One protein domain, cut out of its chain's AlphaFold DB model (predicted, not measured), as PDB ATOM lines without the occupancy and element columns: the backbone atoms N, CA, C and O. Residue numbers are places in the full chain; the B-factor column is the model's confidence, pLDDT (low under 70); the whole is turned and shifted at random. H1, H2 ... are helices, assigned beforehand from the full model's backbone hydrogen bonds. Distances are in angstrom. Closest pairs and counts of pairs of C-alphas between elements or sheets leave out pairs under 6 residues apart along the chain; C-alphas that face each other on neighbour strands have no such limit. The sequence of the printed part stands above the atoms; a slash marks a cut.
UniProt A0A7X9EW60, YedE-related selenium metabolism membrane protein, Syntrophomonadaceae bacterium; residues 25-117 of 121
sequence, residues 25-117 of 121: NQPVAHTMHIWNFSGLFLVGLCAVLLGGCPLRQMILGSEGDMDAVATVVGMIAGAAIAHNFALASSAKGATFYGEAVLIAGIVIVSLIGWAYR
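Overview. This is residues 25 to 117 of the 121 residues of the protein "YedE-related selenium metabolism membrane protein" of Syntrophomonadaceae bacterium (UniProt A0A7X9EW60). Two pairs of helices make an open assembly: the long H1 and H4 run side by side the same way, while the long H3 runs back in roughly the opposite direction, apart from both, with the short H2 packed on its residues 67 to 72. A tight link joins H1 to H2 at one end, and a long link folds back from H3 to H4 at the other. The printed part has 93 residues with four named helices, H1, H2, H3 and H4 in chain order, and no named strand; the class is all helix. It is only just compact, close to loose, with a radius of gyration of the C-alphas of 14.4 A and spans of 40 by 30 by 22 A.

Along the chain. H1, residues 33 to 49, begins at C-alpha 33 (-46.212, -17.132, -50.696) and is 24.5 A long. H2 is residues 54 to 62, 12.6 A. H3, residues 66 to 84, is 26.9 A long. H4, residues 96 to 115, is 28.7 A long and ends at C-alpha 115 (-65.461, 5.106, -44.796).

Arrangement. H1 and H4 touch, the closest C-alphas being those of Leu 42 and Ile 106, 5.7 A apart. They run the same way at a shallow tilt of 32 degrees, only just short of steep. H1 and H2 are close but not clearly touching, with C-alphas of Ala 47 and Pro 54 closest at 7.8 A. H2 touches H3 at residues 67 to 72 of H3 alone; the closest C-alphas, of Gly 61 and Val 69, are 4.6 A apart. They run opposite ways at a steep tilt of 48 degrees. H3 and H4 are only just apart, at 8.1 A; H1 and H3 are apart, as are H2 and H4. In H1, H2, H3 and H4 every O i to N i+4 pair is within hydrogen-bond range.

Size, cuts and confidence. The C-alphas farthest apart, of Asn 25 and Arg 117, are 41.5 A apart. The printed part has no cut. The link from H3 to H4, 11 residues, is long. The mean pLDDT of the printed part is 93.9, and no printed residue is under 70.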
ATOM      1  N   ASN A  25     -33.900 -19.163 -51.214       84.12
ATOM      2  CA  ASN A  25     -32.540 -18.645 -51.002       84.12
ATOM      3  C   ASN A  25     -32.258 -17.291 -51.681       84.12
ATOM      4  O   ASN A  25     -31.103 -16.946 -51.923       84.12
ATOM      5  N   GLN A  26     -33.305 -16.513 -51.964       87.94
ATOM      6  CA  GLN A  26     -33.164 -15.138 -52.430       87.94
ATOM      7  C   GLN A  26     -32.821 -14.219 -51.246       87.94
ATOM      8  O   GLN A  26     -33.341 -14.425 -50.144       87.94
ATOM      9  N   PRO A  27     -31.971 -13.193 -51.435       86.50
ATOM     10  CA  PRO A  27     -31.627 -12.259 -50.369       86.50
ATOM     11  C   PRO A  27     -32.876 -11.643 -49.728       86.50
ATOM     12  O   PRO A  27     -33.740 -11.125 -50.429       86.50
ATOM     13  N   VAL A  28     -32.956 -11.687 -48.392       84.38
ATOM     14  CA  VAL A  28     -34.036 -11.084 -47.574       84.38
ATOM     15  C   VAL A  28     -35.429 -11.721 -47.767       84.38
ATOM     16  O   VAL A  28     -36.331 -11.456 -46.976       84.38
ATOM     17  N   ALA A  29     -35.615 -12.625 -48.731       87.06
ATOM     18  CA  ALA A  29     -36.908 -13.233 -49.030       87.06
ATOM     19  C   ALA A  29     -37.144 -14.545 -48.268       87.06
ATOM     20  O   ALA A  29     -36.227 -15.333 -48.037       87.06
ATOM     21  N   HIS A  30     -38.412 -14.818 -47.963       91.00
ATOM     22  CA  HIS A  30     -38.894 -16.120 -47.506       91.00
ATOM     23  C   HIS A  30     -39.858 -16.732 -48.527       91.00
ATOM     24  O   HIS A  30     -40.464 -16.023 -49.330       91.00
ATOM     25  N   THR A  31     -40.081 -18.042 -48.464       92.81
ATOM     26  CA  THR A  31     -40.930 -18.769 -49.425       92.81
ATOM     27  C   THR A  31     -42.410 -18.844 -49.045       92.81
ATOM     28  O   THR A  31     -43.198 -19.449 -49.764       92.81
ATOM     29  N   MET A  32     -42.835 -18.211 -47.946       93.31
ATOM     30  CA  MET A  32     -44.255 -18.163 -47.582       93.31
ATOM     31  C   MET A  32     -45.040 -17.240 -48.520       93.31
ATOM     32  O   MET A  32     -45.147 -16.033 -48.305       93.31
ATOM     33  N   HIS A  33     -45.574 -17.836 -49.585       91.69
ATOM     34  CA  HIS A  33     -46.212 -17.132 -50.696       91.69
ATOM     35  C   HIS A  33     -47.419 -16.291 -50.278       91.69
ATOM     36  O   HIS A  33     -47.556 -15.172 -50.763       91.69
ATOM     37  N   ILE A  34     -48.253 -16.797 -49.361       94.81
ATOM     38  CA  ILE A  34     -49.437 -16.076 -48.871       94.81
ATOM     39  C   ILE A  34     -49.003 -14.770 -48.205       94.81
ATOM     40  O   ILE A  34     -49.451 -13.704 -48.606       94.81
ATOM     41  N   TRP A  35     -48.053 -14.832 -47.272       93.94
ATOM     42  CA  TRP A  35     -47.566 -13.646 -46.567       93.94
ATOM     43  C   TRP A  35     -46.826 -12.662 -47.478       93.94
ATOM     44  O   TRP A  35     -47.012 -11.455 -47.340       93.94
ATOM     45  N   ASN A  36     -46.062 -13.151 -48.462       92.19
ATOM     46  CA  ASN A  36     -45.444 -12.294 -49.481       92.19
ATOM     47  C   ASN A  36     -46.494 -11.543 -50.311       92.19
ATOM     48  O   ASN A  36     -46.388 -10.331 -50.502       92.19
ATOM     49  N   PHE A  37     -47.504 -12.262 -50.805       95.12
ATOM     50  CA  PHE A  37     -48.576 -11.678 -51.602       95.12
ATOM     51  C   PHE A  37     -49.387 -10.676 -50.781       95.12
ATOM     52  O   PHE A  37     -49.560  -9.538 -51.206       95.12
ATOM     53  N   SER A  38     -49.837 -11.071 -49.590       96.50
ATOM     54  CA  SER A  38     -50.637 -10.231 -48.702       96.50
ATOM     55  C   SER A  38     -49.880  -8.980 -48.250       96.50
ATOM     56  O   SER A  38     -50.474  -7.907 -48.177       96.50
ATOM     57  N   GLY A  39     -48.567  -9.082 -48.013       94.94
ATOM     58  CA  GLY A  39     -47.712  -7.931 -47.723       94.94
ATOM     59  C   GLY A  39     -47.715  -6.909 -48.859       94.94
ATOM     60  O   GLY A  39     -47.979  -5.728 -48.634       94.94
ATOM     61  N   LEU A  40     -47.494  -7.361 -50.098       94.88
ATOM     62  CA  LEU A  40     -47.519  -6.472 -51.260       94.88
ATOM     63  C   LEU A  40     -48.936  -5.973 -51.587       94.88
ATOM     64  O   LEU A  40     -49.090  -4.850 -52.061       94.88
ATOM     65  N   PHE A  41     -49.967  -6.765 -51.292       97.12
ATOM     66  CA  PHE A  41     -51.364  -6.352 -51.392       97.12
ATOM     67  C   PHE A  41     -51.666  -5.168 -50.466       97.12
ATOM     68  O   PHE A  41     -52.215  -4.172 -50.935       97.12
ATOM     69  N   LEU A  42     -51.249  -5.218 -49.193       97.12
ATOM     70  CA  LEU A  42     -51.400  -4.088 -48.271       97.12
ATOM     71  C   LEU A  42     -50.652  -2.847 -48.779       97.12
ATOM     72  O   LEU A  42     -51.217  -1.756 -48.794       97.12
ATOM     73  N   VAL A  43     -49.410  -3.008 -49.251       95.31
ATOM     74  CA  VAL A  43     -48.633  -1.906 -49.851       95.31
ATOM     75  C   VAL A  43     -49.372  -1.295 -51.044       95.31
ATOM     76  O   VAL A  43     -49.444  -0.074 -51.156       95.31
ATOM     77  N   GLY A  44     -49.945  -2.125 -51.919       94.94
ATOM     78  CA  GLY A  44     -50.739  -1.681 -53.062       94.94
ATOM     79  C   GLY A  44     -51.994  -0.917 -52.642       94.94
ATOM     80  O   GLY A  44     -52.265   0.148 -53.192       94.94
ATOM     81  N   LEU A  45     -52.717  -1.410 -51.635       95.88
ATOM     82  CA  LEU A  45     -53.909  -0.751 -51.103       95.88
ATOM     83  C   LEU A  45     -53.576   0.635 -50.530       95.88
ATOM     84  O   LEU A  45     -54.227   1.617 -50.880       95.88
ATOM     85  N   CYS A  46     -52.512   0.740 -49.729       95.00
ATOM     86  CA  CYS A  46     -52.017   2.026 -49.237       95.00
ATOM     87  C   CYS A  46     -51.607   2.957 -50.386       95.00
ATOM     88  O   CYS A  46     -51.941   4.137 -50.363       95.00
ATOM     89  N   ALA A  47     -50.912   2.441 -51.406       93.62
ATOM     90  CA  ALA A  47     -50.465   3.242 -52.546       93.62
ATOM     91  C   ALA A  47     -51.633   3.822 -53.359       93.62
ATOM     92  O   ALA A  47     -51.518   4.940 -53.858       93.62
ATOM     93  N   VAL A  48     -52.750   3.095 -53.476       93.19
ATOM     94  CA  VAL A  48     -53.976   3.603 -54.114       93.19
ATOM     95  C   VAL A  48     -54.557   4.765 -53.312       93.19
ATOM     96  O   VAL A  48     -54.844   5.806 -53.896       93.19
ATOM     97  N   LEU A  49     -54.671   4.629 -51.987       92.88
ATOM     98  CA  LEU A  49     -55.234   5.682 -51.131       92.88
ATOM     99  C   LEU A  49     -54.329   6.919 -51.020       92.88
ATOM    100  O   LEU A  49     -54.825   8.036 -50.972       92.88
ATOM    101  N   LEU A  50     -53.006   6.733 -51.021       91.75
ATOM    102  CA  LEU A  50     -52.015   7.818 -51.000       91.75
ATOM    103  C   LEU A  50     -51.801   8.460 -52.385       91.75
ATOM    104  O   LEU A  50     -51.042   9.419 -52.517       91.75
ATOM    105  N   GLY A  51     -52.394   7.902 -53.443       87.94
ATOM    106  CA  GLY A  51     -52.230   8.378 -54.815       87.94
ATOM    107  C   GLY A  51     -50.843   8.120 -55.419       87.94
ATOM    108  O   GLY A  51     -50.470   8.766 -56.395       87.94
ATOM    109  N   GLY A  52     -50.029   7.205 -54.890       88.38
ATOM    110  CA  GLY A  52     -48.694   6.963 -55.441       88.38
ATOM    111  C   GLY A  52     -47.849   5.924 -54.715       88.38
ATOM    112  O   GLY A  52     -48.099   5.575 -53.566       88.38
ATOM    113  N   CYS A  53     -46.801   5.453 -55.396       91.94
ATOM    114  CA  CYS A  53     -45.788   4.581 -54.806       91.94
ATOM    115  C   CYS A  53     -44.760   5.384 -53.982       91.94
ATOM    116  O   CYS A  53     -44.633   6.596 -54.183       91.94
ATOM    117  N   PRO A  54     -43.955   4.729 -53.125       89.12
ATOM    118  CA  PRO A  54     -42.982   5.421 -52.277       89.12
ATOM    119  C   PRO A  54     -42.018   6.335 -53.044       89.12
ATOM    120  O   PRO A  54     -41.719   7.435 -52.593       89.12
ATOM    121  N   LEU A  55     -41.574   5.920 -54.239       91.44
ATOM    122  CA  LEU A  55     -40.690   6.736 -55.076       91.44
ATOM    123  C   LEU A  55     -41.368   8.027 -55.554       91.44
ATOM    124  O   LEU A  55     -40.736   9.079 -55.547       91.44
ATOM    125  N   ARG A  56     -42.652   7.966 -55.927       93.44
ATOM    126  CA  ARG A  56     -43.419   9.154 -56.323       93.44
ATOM    127  C   ARG A  56     -43.551  10.125 -55.153       93.44
ATOM    128  O   ARG A  56     -43.336  11.311 -55.349       93.44
ATOM    129  N   GLN A  57     -43.841   9.616 -53.957       96.06
ATOM    130  CA  GLN A  57     -43.971  10.448 -52.756       96.06
ATOM    131  C   GLN A  57     -42.653  11.158 -52.408       96.06
ATOM    132  O   GLN A  57     -42.661  12.331 -52.056       96.06
ATOM    133  N   MET A  58     -41.502  10.497 -52.586       94.94
ATOM    134  CA  MET A  58     -40.198  11.149 -52.400       94.94
ATOM    135  C   MET A  58     -39.941  12.269 -53.419       94.94
ATOM    136  O   MET A  58     -39.425  13.318 -53.044       94.94
ATOM    137  N   ILE A  59     -40.309  12.062 -54.690       95.69
ATOM    138  CA  ILE A  59     -40.152  13.084 -55.737       95.69
ATOM    139  C   ILE A  59     -41.074  14.276 -55.457       95.69
ATOM    140  O   ILE A  59     -40.584  15.397 -55.375       95.69
ATOM    141  N   LEU A  60     -42.368  14.040 -55.217       96.69
ATOM    142  CA  LEU A  60     -43.337  15.096 -54.895       96.69
ATOM    143  C   LEU A  60     -42.925  15.888 -53.650       96.69
ATOM    144  O   LEU A  60     -42.953  17.116 -53.651       96.69
ATOM    145  N   GLY A  61     -42.451  15.194 -52.611       96.19
ATOM    146  CA  GLY A  61     -41.937  15.853 -51.415       96.19
ATOM    147  C   GLY A  61     -40.737  16.761 -51.707       96.19
ATOM    148  O   GLY A  61     -40.622  17.829 -51.113       96.19
ATOM    149  N   SER A  62     -39.872  16.392 -52.662       96.25
ATOM    150  CA  SER A  62     -38.754  17.242 -53.106       96.25
ATOM    151  C   SER A  62     -39.186  18.438 -53.961       96.25
ATOM    152  O   SER A  62     -38.482  19.443 -54.006       96.25
ATOM    153  N   GLU A  63     -40.357  18.351 -54.593       97.56
ATOM    154  CA  GLU A  63     -40.989  19.439 -55.347       97.56
ATOM    155  C   GLU A  63     -41.781  20.403 -54.441       97.56
ATOM    156  O   GLU A  63     -42.263  21.432 -54.912       97.56
ATOM    157  N   GLY A  64     -41.869  20.117 -53.136       96.81
ATOM    158  CA  GLY A  64     -42.517  20.972 -52.137       96.81
ATOM    159  C   GLY A  64     -43.922  20.531 -51.716       96.81
ATOM    160  O   GLY A  64     -44.593  21.281 -51.006       96.81
ATOM    161  N   ASP A  65     -44.372  19.338 -52.111       97.38
ATOM    162  CA  ASP A  65     -45.643  18.762 -51.657       97.38
ATOM    163  C   ASP A  65     -45.530  18.274 -50.200       97.38
ATOM    164  O   ASP A  65     -44.869  17.276 -49.895       97.38
ATOM    165  N   MET A  66     -46.180  18.990 -49.281       96.50
ATOM    166  CA  MET A  66     -46.098  18.699 -47.849       96.50
ATOM    167  C   MET A  66     -46.865  17.431 -47.444       96.50
ATOM    168  O   MET A  66     -46.471  16.767 -46.481       96.50
ATOM    169  N   ASP A  67     -47.904  17.048 -48.188       94.94
ATOM    170  CA  ASP A  67     -48.661  15.818 -47.940       94.94
ATOM    171  C   ASP A  67     -47.814  14.594 -48.323       94.94
ATOM    172  O   ASP A  67     -47.755  13.589 -47.599       94.94
ATOM    173  N   ALA A  68     -47.056  14.710 -49.415       95.81
ATOM    174  CA  ALA A  68     -46.075  13.710 -49.814       95.81
ATOM    175  C   ALA A  68     -44.923  13.596 -48.795       95.81
ATOM    176  O   ALA A  68     -44.526  12.483 -48.436       95.81
ATOM    177  N   VAL A  69     -44.428  14.719 -48.252       95.94
ATOM    178  CA  VAL A  69     -43.430  14.711 -47.162       95.94
ATOM    179  C   VAL A  69     -43.974  13.996 -45.925       95.94
ATOM    180  O   VAL A  69     -43.297  13.115 -45.386       95.94
ATOM    181  N   ALA A  70     -45.196  14.316 -45.491       95.75
ATOM    182  CA  ALA A  70     -45.832  13.657 -44.352       95.75
ATOM    183  C   ALA A  70     -45.953  12.140 -44.573       95.75
ATOM    184  O   ALA A  70     -45.647  11.350 -43.675       95.75
ATOM    185  N   THR A  71     -46.301  11.725 -45.794       95.12
ATOM    186  CA  THR A  71     -46.348  10.313 -46.194       95.12
ATOM    187  C   THR A  71     -44.982   9.636 -46.060       95.12
ATOM    188  O   THR A  71     -44.881   8.547 -45.492       95.12
ATOM    189  N   VAL A  72     -43.906  10.271 -46.536       95.62
ATOM    190  CA  VAL A  72     -42.537   9.735 -46.431       95.62
ATOM    191  C   VAL A  72     -42.091   9.618 -44.973       95.62
ATOM    192  O   VAL A  72     -41.565   8.575 -44.581       95.62
ATOM    193  N   VAL A  73     -42.347  10.634 -44.147       96.31
ATOM    194  CA  VAL A  73     -42.043  10.594 -42.707       96.31
ATOM    195  C   VAL A  73     -42.815   9.465 -42.019       96.31
ATOM    196  O   VAL A  73     -42.230   8.715 -41.236       96.31
ATOM    197  N   GLY A  74     -44.092   9.279 -42.362       95.44
ATOM    198  CA  GLY A  74     -44.906   8.164 -41.881       95.44
ATOM    199  C   GLY A  74     -44.332   6.797 -42.266       95.44
ATOM    200  O   GLY A  74     -44.233   5.916 -41.414       95.44
ATOM    201  N   MET A  75     -43.876   6.627 -43.513       94.81
ATOM    202  CA  MET A  75     -43.208   5.393 -43.957       94.81
ATOM    203  C   MET A  75     -41.911   5.124 -43.179       94.81
ATOM    204  O   MET A  75     -41.670   3.984 -42.785       94.81
ATOM    205  N   ILE A  76     -41.095   6.152 -42.914       95.81
ATOM    206  CA  ILE A  76     -39.855   6.021 -42.130       95.81
ATOM    207  C   ILE A  76     -40.168   5.622 -40.684       95.81
ATOM    208  O   ILE A  76     -39.564   4.684 -40.162       95.81
ATOM    209  N   ALA A  77     -41.128   6.293 -40.045       96.88
ATOM    210  CA  ALA A  77     -41.556   5.965 -38.688       96.88
ATOM    211  C   ALA A  77     -42.120   4.537 -38.607       96.88
ATOM    212  O   ALA A  77     -41.749   3.773 -37.716       96.88
ATOM    213  N   GLY A  78     -42.952   4.140 -39.575       95.00
ATOM    214  CA  GLY A  78     -43.481   2.782 -39.684       95.00
ATOM    215  C   GLY A  78     -42.381   1.732 -39.855       95.00
ATOM    216  O   GLY A  78     -42.397   0.715 -39.164       95.00
ATOM    217  N   ALA A  79     -41.382   1.995 -40.703       94.56
ATOM    218  CA  ALA A  79     -40.222   1.119 -40.865       94.56
ATOM    219  C   ALA A  79     -39.410   1.007 -39.565       94.56
ATOM    220  O   ALA A  79     -39.051  -0.097 -39.156       94.56
ATOM    221  N   ALA A  80     -39.175   2.122 -38.867       96.56
ATOM    222  CA  ALA A  80     -38.499   2.110 -37.575       96.56
ATOM    223  C   ALA A  80     -39.256   1.239 -36.561       96.56
ATOM    224  O   ALA A  80     -38.648   0.387 -35.916       96.56
ATOM    225  N   ILE A  81     -40.580   1.378 -36.460       96.06
ATOM    226  CA  ILE A  81     -41.402   0.534 -35.584       96.06
ATOM    227  C   ILE A  81     -41.289  -0.939 -36.006       96.06
ATOM    228  O   ILE A  81     -40.995  -1.802 -35.179       96.06
ATOM    229  N   ALA A  82     -41.448  -1.243 -37.294       94.94
ATOM    230  CA  ALA A  82     -41.435  -2.622 -37.770       94.94
ATOM    231  C   ALA A  82     -40.113  -3.348 -37.459       94.94
ATOM    232  O   ALA A  82     -40.121  -4.505 -37.026       94.94
ATOM    233  N   HIS A  83     -38.986  -2.656 -37.630       93.38
ATOM    234  CA  HIS A  83     -37.654  -3.212 -37.408       93.38
ATOM    235  C   HIS A  83     -37.242  -3.269 -35.926       93.38
ATOM    236  O   HIS A  83     -36.450  -4.137 -35.571       93.38
ATOM    237  N   ASN A  84     -37.779  -2.405 -35.054       94.94
ATOM    238  CA  ASN A  84     -37.426  -2.389 -33.624       94.94
ATOM    239  C   ASN A  84     -38.324  -3.282 -32.751       94.94
ATOM    240  O   ASN A  84     -37.878  -3.752 -31.708       94.94
ATOM    241  N   PHE A  85     -39.562  -3.557 -33.172       92.94
ATOM    242  CA  PHE A  85     -40.532  -4.340 -32.391       92.94
ATOM    243  C   PHE A  85     -40.759  -5.763 -32.934       92.94
ATOM    244  O   PHE A  85     -41.802  -6.363 -32.690       92.94
ATOM    245  N   ALA A  86     -39.789  -6.318 -33.671       87.75
ATOM    246  CA  ALA A  86     -39.832  -7.684 -34.220       87.75
ATOM    247  C   ALA A  86     -41.048  -7.988 -35.131       87.75
ATOM    248  O   ALA A  86     -41.493  -9.134 -35.245       87.75
ATOM    249  N   LEU A  87     -41.572  -6.965 -35.813       91.81
ATOM    250  CA  LEU A  87     -42.673  -7.104 -36.772       91.81
ATOM    251  C   LEU A  87     -42.163  -7.380 -38.194       91.81
ATOM    252  O   LEU A  87     -42.890  -7.924 -39.018       91.81
ATOM    253  N   ALA A  88     -40.918  -6.998 -38.485       91.94
ATOM    254  CA  ALA A  88     -40.303  -7.204 -39.788       91.94
ATOM    255  C   ALA A  88     -39.974  -8.687 -40.039       91.94
ATOM    256  O   ALA A  88     -39.277  -9.335 -39.254       91.94
ATOM    257  N   SER A  89     -40.440  -9.202 -41.176       91.81
ATOM    258  CA  SER A  89     -40.068 -10.521 -41.690       91.81
ATOM    259  C   SER A  89     -38.594 -10.575 -42.102       91.81
ATOM    260  O   SER A  89     -37.952  -9.559 -42.372       91.81
ATOM    261  N   SER A  90     -38.052 -11.786 -42.204       90.25
ATOM    262  CA  SER A  90     -36.699 -12.026 -42.716       90.25
ATOM    263  C   SER A  90     -36.661 -13.277 -43.591       90.25
ATOM    264  O   SER A  90     -37.679 -13.938 -43.782       90.25
ATOM    265  N   ALA A  91     -35.470 -13.674 -44.047       88.38
ATOM    266  CA  ALA A  91     -35.286 -14.943 -44.755       88.38
ATOM    267  C   ALA A  91     -35.721 -16.177 -43.932       88.38
ATOM    268  O   ALA A  91     -36.004 -17.226 -44.503       88.38
ATOM    269  N   LYS A  92     -35.819 -16.057 -42.598       87.75
ATOM    270  CA  LYS A  92     -36.359 -17.114 -41.725       87.75
ATOM    271  C   LYS A  92     -37.880 -17.272 -41.831       87.75
ATOM    272  O   LYS A  92     -38.401 -18.289 -41.389       87.75
ATOM    273  N   GLY A  93     -38.577 -16.284 -42.390       89.38
ATOM    274  CA  GLY A  93     -40.030 -16.241 -42.477       89.38
ATOM    275  C   GLY A  93     -40.643 -14.947 -41.939       89.38
ATOM    276  O   GLY A  93     -39.954 -14.076 -41.400       89.38
ATOM    277  N   ALA A  94     -41.958 -14.853 -42.115       92.06
ATOM    278  CA  ALA A  94     -42.852 -13.933 -41.436       92.06
ATOM    279  C   ALA A  94     -42.905 -14.236 -39.935       92.06
ATOM    280  O   ALA A  94     -42.840 -15.391 -39.511       92.06
ATOM    281  N   THR A  95     -42.968 -13.178 -39.130       93.12
ATOM    282  CA  THR A  95     -43.083 -13.293 -37.676       93.12
ATOM    283  C   THR A  95     -44.553 -13.372 -37.289       93.12
ATOM    284  O   THR A  95     -45.389 -12.730 -37.914       93.12
ATOM    285  N   PHE A  96     -44.877 -14.098 -36.216       92.62
ATOM    286  CA  PHE A  96     -46.257 -14.206 -35.723       92.62
ATOM    287  C   PHE A  96     -46.914 -12.830 -35.490       92.62
ATOM    288  O   PHE A  96     -48.053 -12.590 -35.885       92.62
ATOM    289  N   TYR A  97     -46.171 -11.888 -34.899       94.06
ATOM    290  CA  TYR A  97     -46.655 -10.520 -34.702       94.06
ATOM    291  C   TYR A  97     -46.762  -9.735 -36.017       94.06
ATOM    292  O   TYR A  97     -47.693  -8.949 -36.176       94.06
ATOM    293  N   GLY A  98     -45.855  -9.958 -36.972       94.06
ATOM    294  CA  GLY A  98     -45.922  -9.358 -38.304       94.06
ATOM    295  C   GLY A  98     -47.146  -9.824 -39.095       94.06
ATOM    296  O   GLY A  98     -47.822  -9.007 -39.713       94.06
ATOM    297  N   GLU A  99     -47.489 -11.111 -39.011       95.00
ATOM    298  CA  GLU A  99     -48.705 -11.687 -39.599       95.00
ATOM    299  C   GLU A  99     -49.972 -11.038 -39.018       95.00
ATOM    300  O   GLU A  99     -50.856 -10.613 -39.764       95.00
ATOM    301  N   ALA A 100     -50.037 -10.885 -37.691       95.44
ATOM    302  CA  ALA A 100     -51.159 -10.229 -37.021       95.44
ATOM    303  C   ALA A 100     -51.301  -8.748 -37.423       95.44
ATOM    304  O   ALA A 100     -52.401  -8.296 -37.748       95.44
ATOM    305  N   VAL A 101     -50.194  -7.997 -37.447       95.62
ATOM    306  CA  VAL A 101     -50.184  -6.579 -37.846       95.62
ATOM    307  C   VAL A 101     -50.535  -6.412 -39.322       95.62
ATOM    308  O   VAL A 101     -51.237  -5.467 -39.668       95.62
ATOM    309  N   LEU A 102     -50.118  -7.334 -40.191       96.38
ATOM    310  CA  LEU A 102     -50.496  -7.327 -41.601       96.38
ATOM    311  C   LEU A 102     -52.012  -7.453 -41.775       96.38
ATOM    312  O   LEU A 102     -52.615  -6.659 -42.496       96.38
ATOM    313  N   ILE A 103     -52.628  -8.431 -41.106       97.44
ATOM    314  CA  ILE A 103     -54.080  -8.641 -41.168       97.44
ATOM    315  C   ILE A 103     -54.808  -7.410 -40.621       97.44
ATOM    316  O   ILE A 103     -55.714  -6.892 -41.276       97.44
ATOM    317  N   ALA A 104     -54.382  -6.900 -39.461       97.50
ATOM    318  CA  ALA A 104     -54.943  -5.684 -38.882       97.50
ATOM    319  C   ALA A 104     -54.802  -4.484 -39.831       97.50
ATOM    320  O   ALA A 104     -55.760  -3.743 -40.027       97.50
ATOM    321  N   GLY A 105     -53.644  -4.325 -40.475       97.06
ATOM    322  CA  GLY A 105     -53.383  -3.277 -41.457       97.06
ATOM    323  C   GLY A 105     -54.321  -3.358 -42.657       97.06
ATOM    324  O   GLY A 105     -54.928  -2.353 -43.017       97.06
ATOM    325  N   ILE A 106     -54.519  -4.549 -43.230       98.19
ATOM    326  CA  ILE A 106     -55.467  -4.753 -44.337       98.19
ATOM    327  C   ILE A 106     -56.880  -4.344 -43.920       98.19
ATOM    328  O   ILE A 106     -57.547  -3.627 -44.666       98.19
ATOM    329  N   VAL A 107     -57.327  -4.753 -42.730       98.25
ATOM    330  CA  VAL A 107     -58.659  -4.403 -42.217       98.25
ATOM    331  C   VAL A 107     -58.782  -2.893 -42.017       98.25
ATOM    332  O   VAL A 107     -59.720  -2.293 -42.534       98.25
ATOM    333  N   ILE A 108     -57.831  -2.263 -41.325       97.75
ATOM    334  CA  ILE A 108     -57.859  -0.825 -41.021       97.75
ATOM    335  C   ILE A 108     -57.862   0.002 -42.307       97.75
ATOM    336  O   ILE A 108     -58.709   0.874 -42.477       97.75
ATOM    337  N   VAL A 109     -56.952  -0.289 -43.237       96.88
ATOM    338  CA  VAL A 109     -56.831   0.462 -44.491       96.88
ATOM    339  C   VAL A 109     -58.070   0.260 -45.369       96.88
ATOM    340  O   VAL A 109     -58.566   1.222 -45.953       96.88
ATOM    341  N   SER A 110     -58.635  -0.951 -45.408       97.00
ATOM    342  CA  SER A 110     -59.893  -1.203 -46.127       97.00
ATOM    343  C   SER A 110     -61.073  -0.455 -45.504       97.00
ATOM    344  O   SER A 110     -61.902   0.080 -46.234       97.00
ATOM    345  N   LEU A 111     -61.145  -0.379 -44.170       97.38
ATOM    346  CA  LEU A 111     -62.177   0.384 -43.463       97.38
ATOM    347  C   LEU A 111     -62.053   1.883 -43.730       97.38
ATOM    348  O   LEU A 111     -63.072   2.528 -43.946       97.38
ATOM    349  N   ILE A 112     -60.834   2.426 -43.767       96.06
ATOM    350  CA  ILE A 112     -60.585   3.819 -44.167       96.06
ATOM    351  C   ILE A 112     -61.084   4.036 -45.598       96.06
ATOM    352  O   ILE A 112     -61.904   4.918 -45.832       96.06
ATOM    353  N   GLY A 113     -60.668   3.193 -46.548       95.25
ATOM    354  CA  GLY A 113     -61.117   3.299 -47.939       95.25
ATOM    355  C   GLY A 113     -62.639   3.218 -48.086       95.25
ATOM    356  O   GLY A 113     -63.223   3.966 -48.863       95.25
ATOM    357  N   TRP A 114     -63.297   2.354 -47.311       95.19
ATOM    358  CA  TRP A 114     -64.756   2.251 -47.296       95.19
ATOM    359  C   TRP A 114     -65.435   3.468 -46.650       95.19
ATOM    360  O   TRP A 114     -66.430   3.954 -47.183       95.19
ATOM    361  N   ALA A 115     -64.900   3.976 -45.537       95.25
ATOM    362  CA  ALA A 115     -65.461   5.106 -44.796       95.25
ATOM    363  C   ALA A 115     -65.378   6.432 -45.568       95.25
ATOM    364  O   ALA A 115     -66.272   7.263 -45.441       95.25
ATOM    365  N   TYR A 116     -64.331   6.615 -46.377       92.62
ATOM    366  CA  TYR A 116     -64.128   7.803 -47.216       92.62
ATOM    367  C   TYR A 116     -64.535   7.588 -48.679       92.62
ATOM    368  O   TYR A 116     -64.192   8.393 -49.544       92.62
ATOM    369  N   ARG A 117     -65.255   6.502 -48.984       92.06
ATOM    370  CA  ARG A 117     -65.748   6.238 -50.336       92.06
ATOM    371  C   ARG A 117     -66.810   7.268 -50.721       92.06
ATOM    372  O   ARG A 117     -67.754   7.495 -49.969       92.06
TER     373      ARG A 117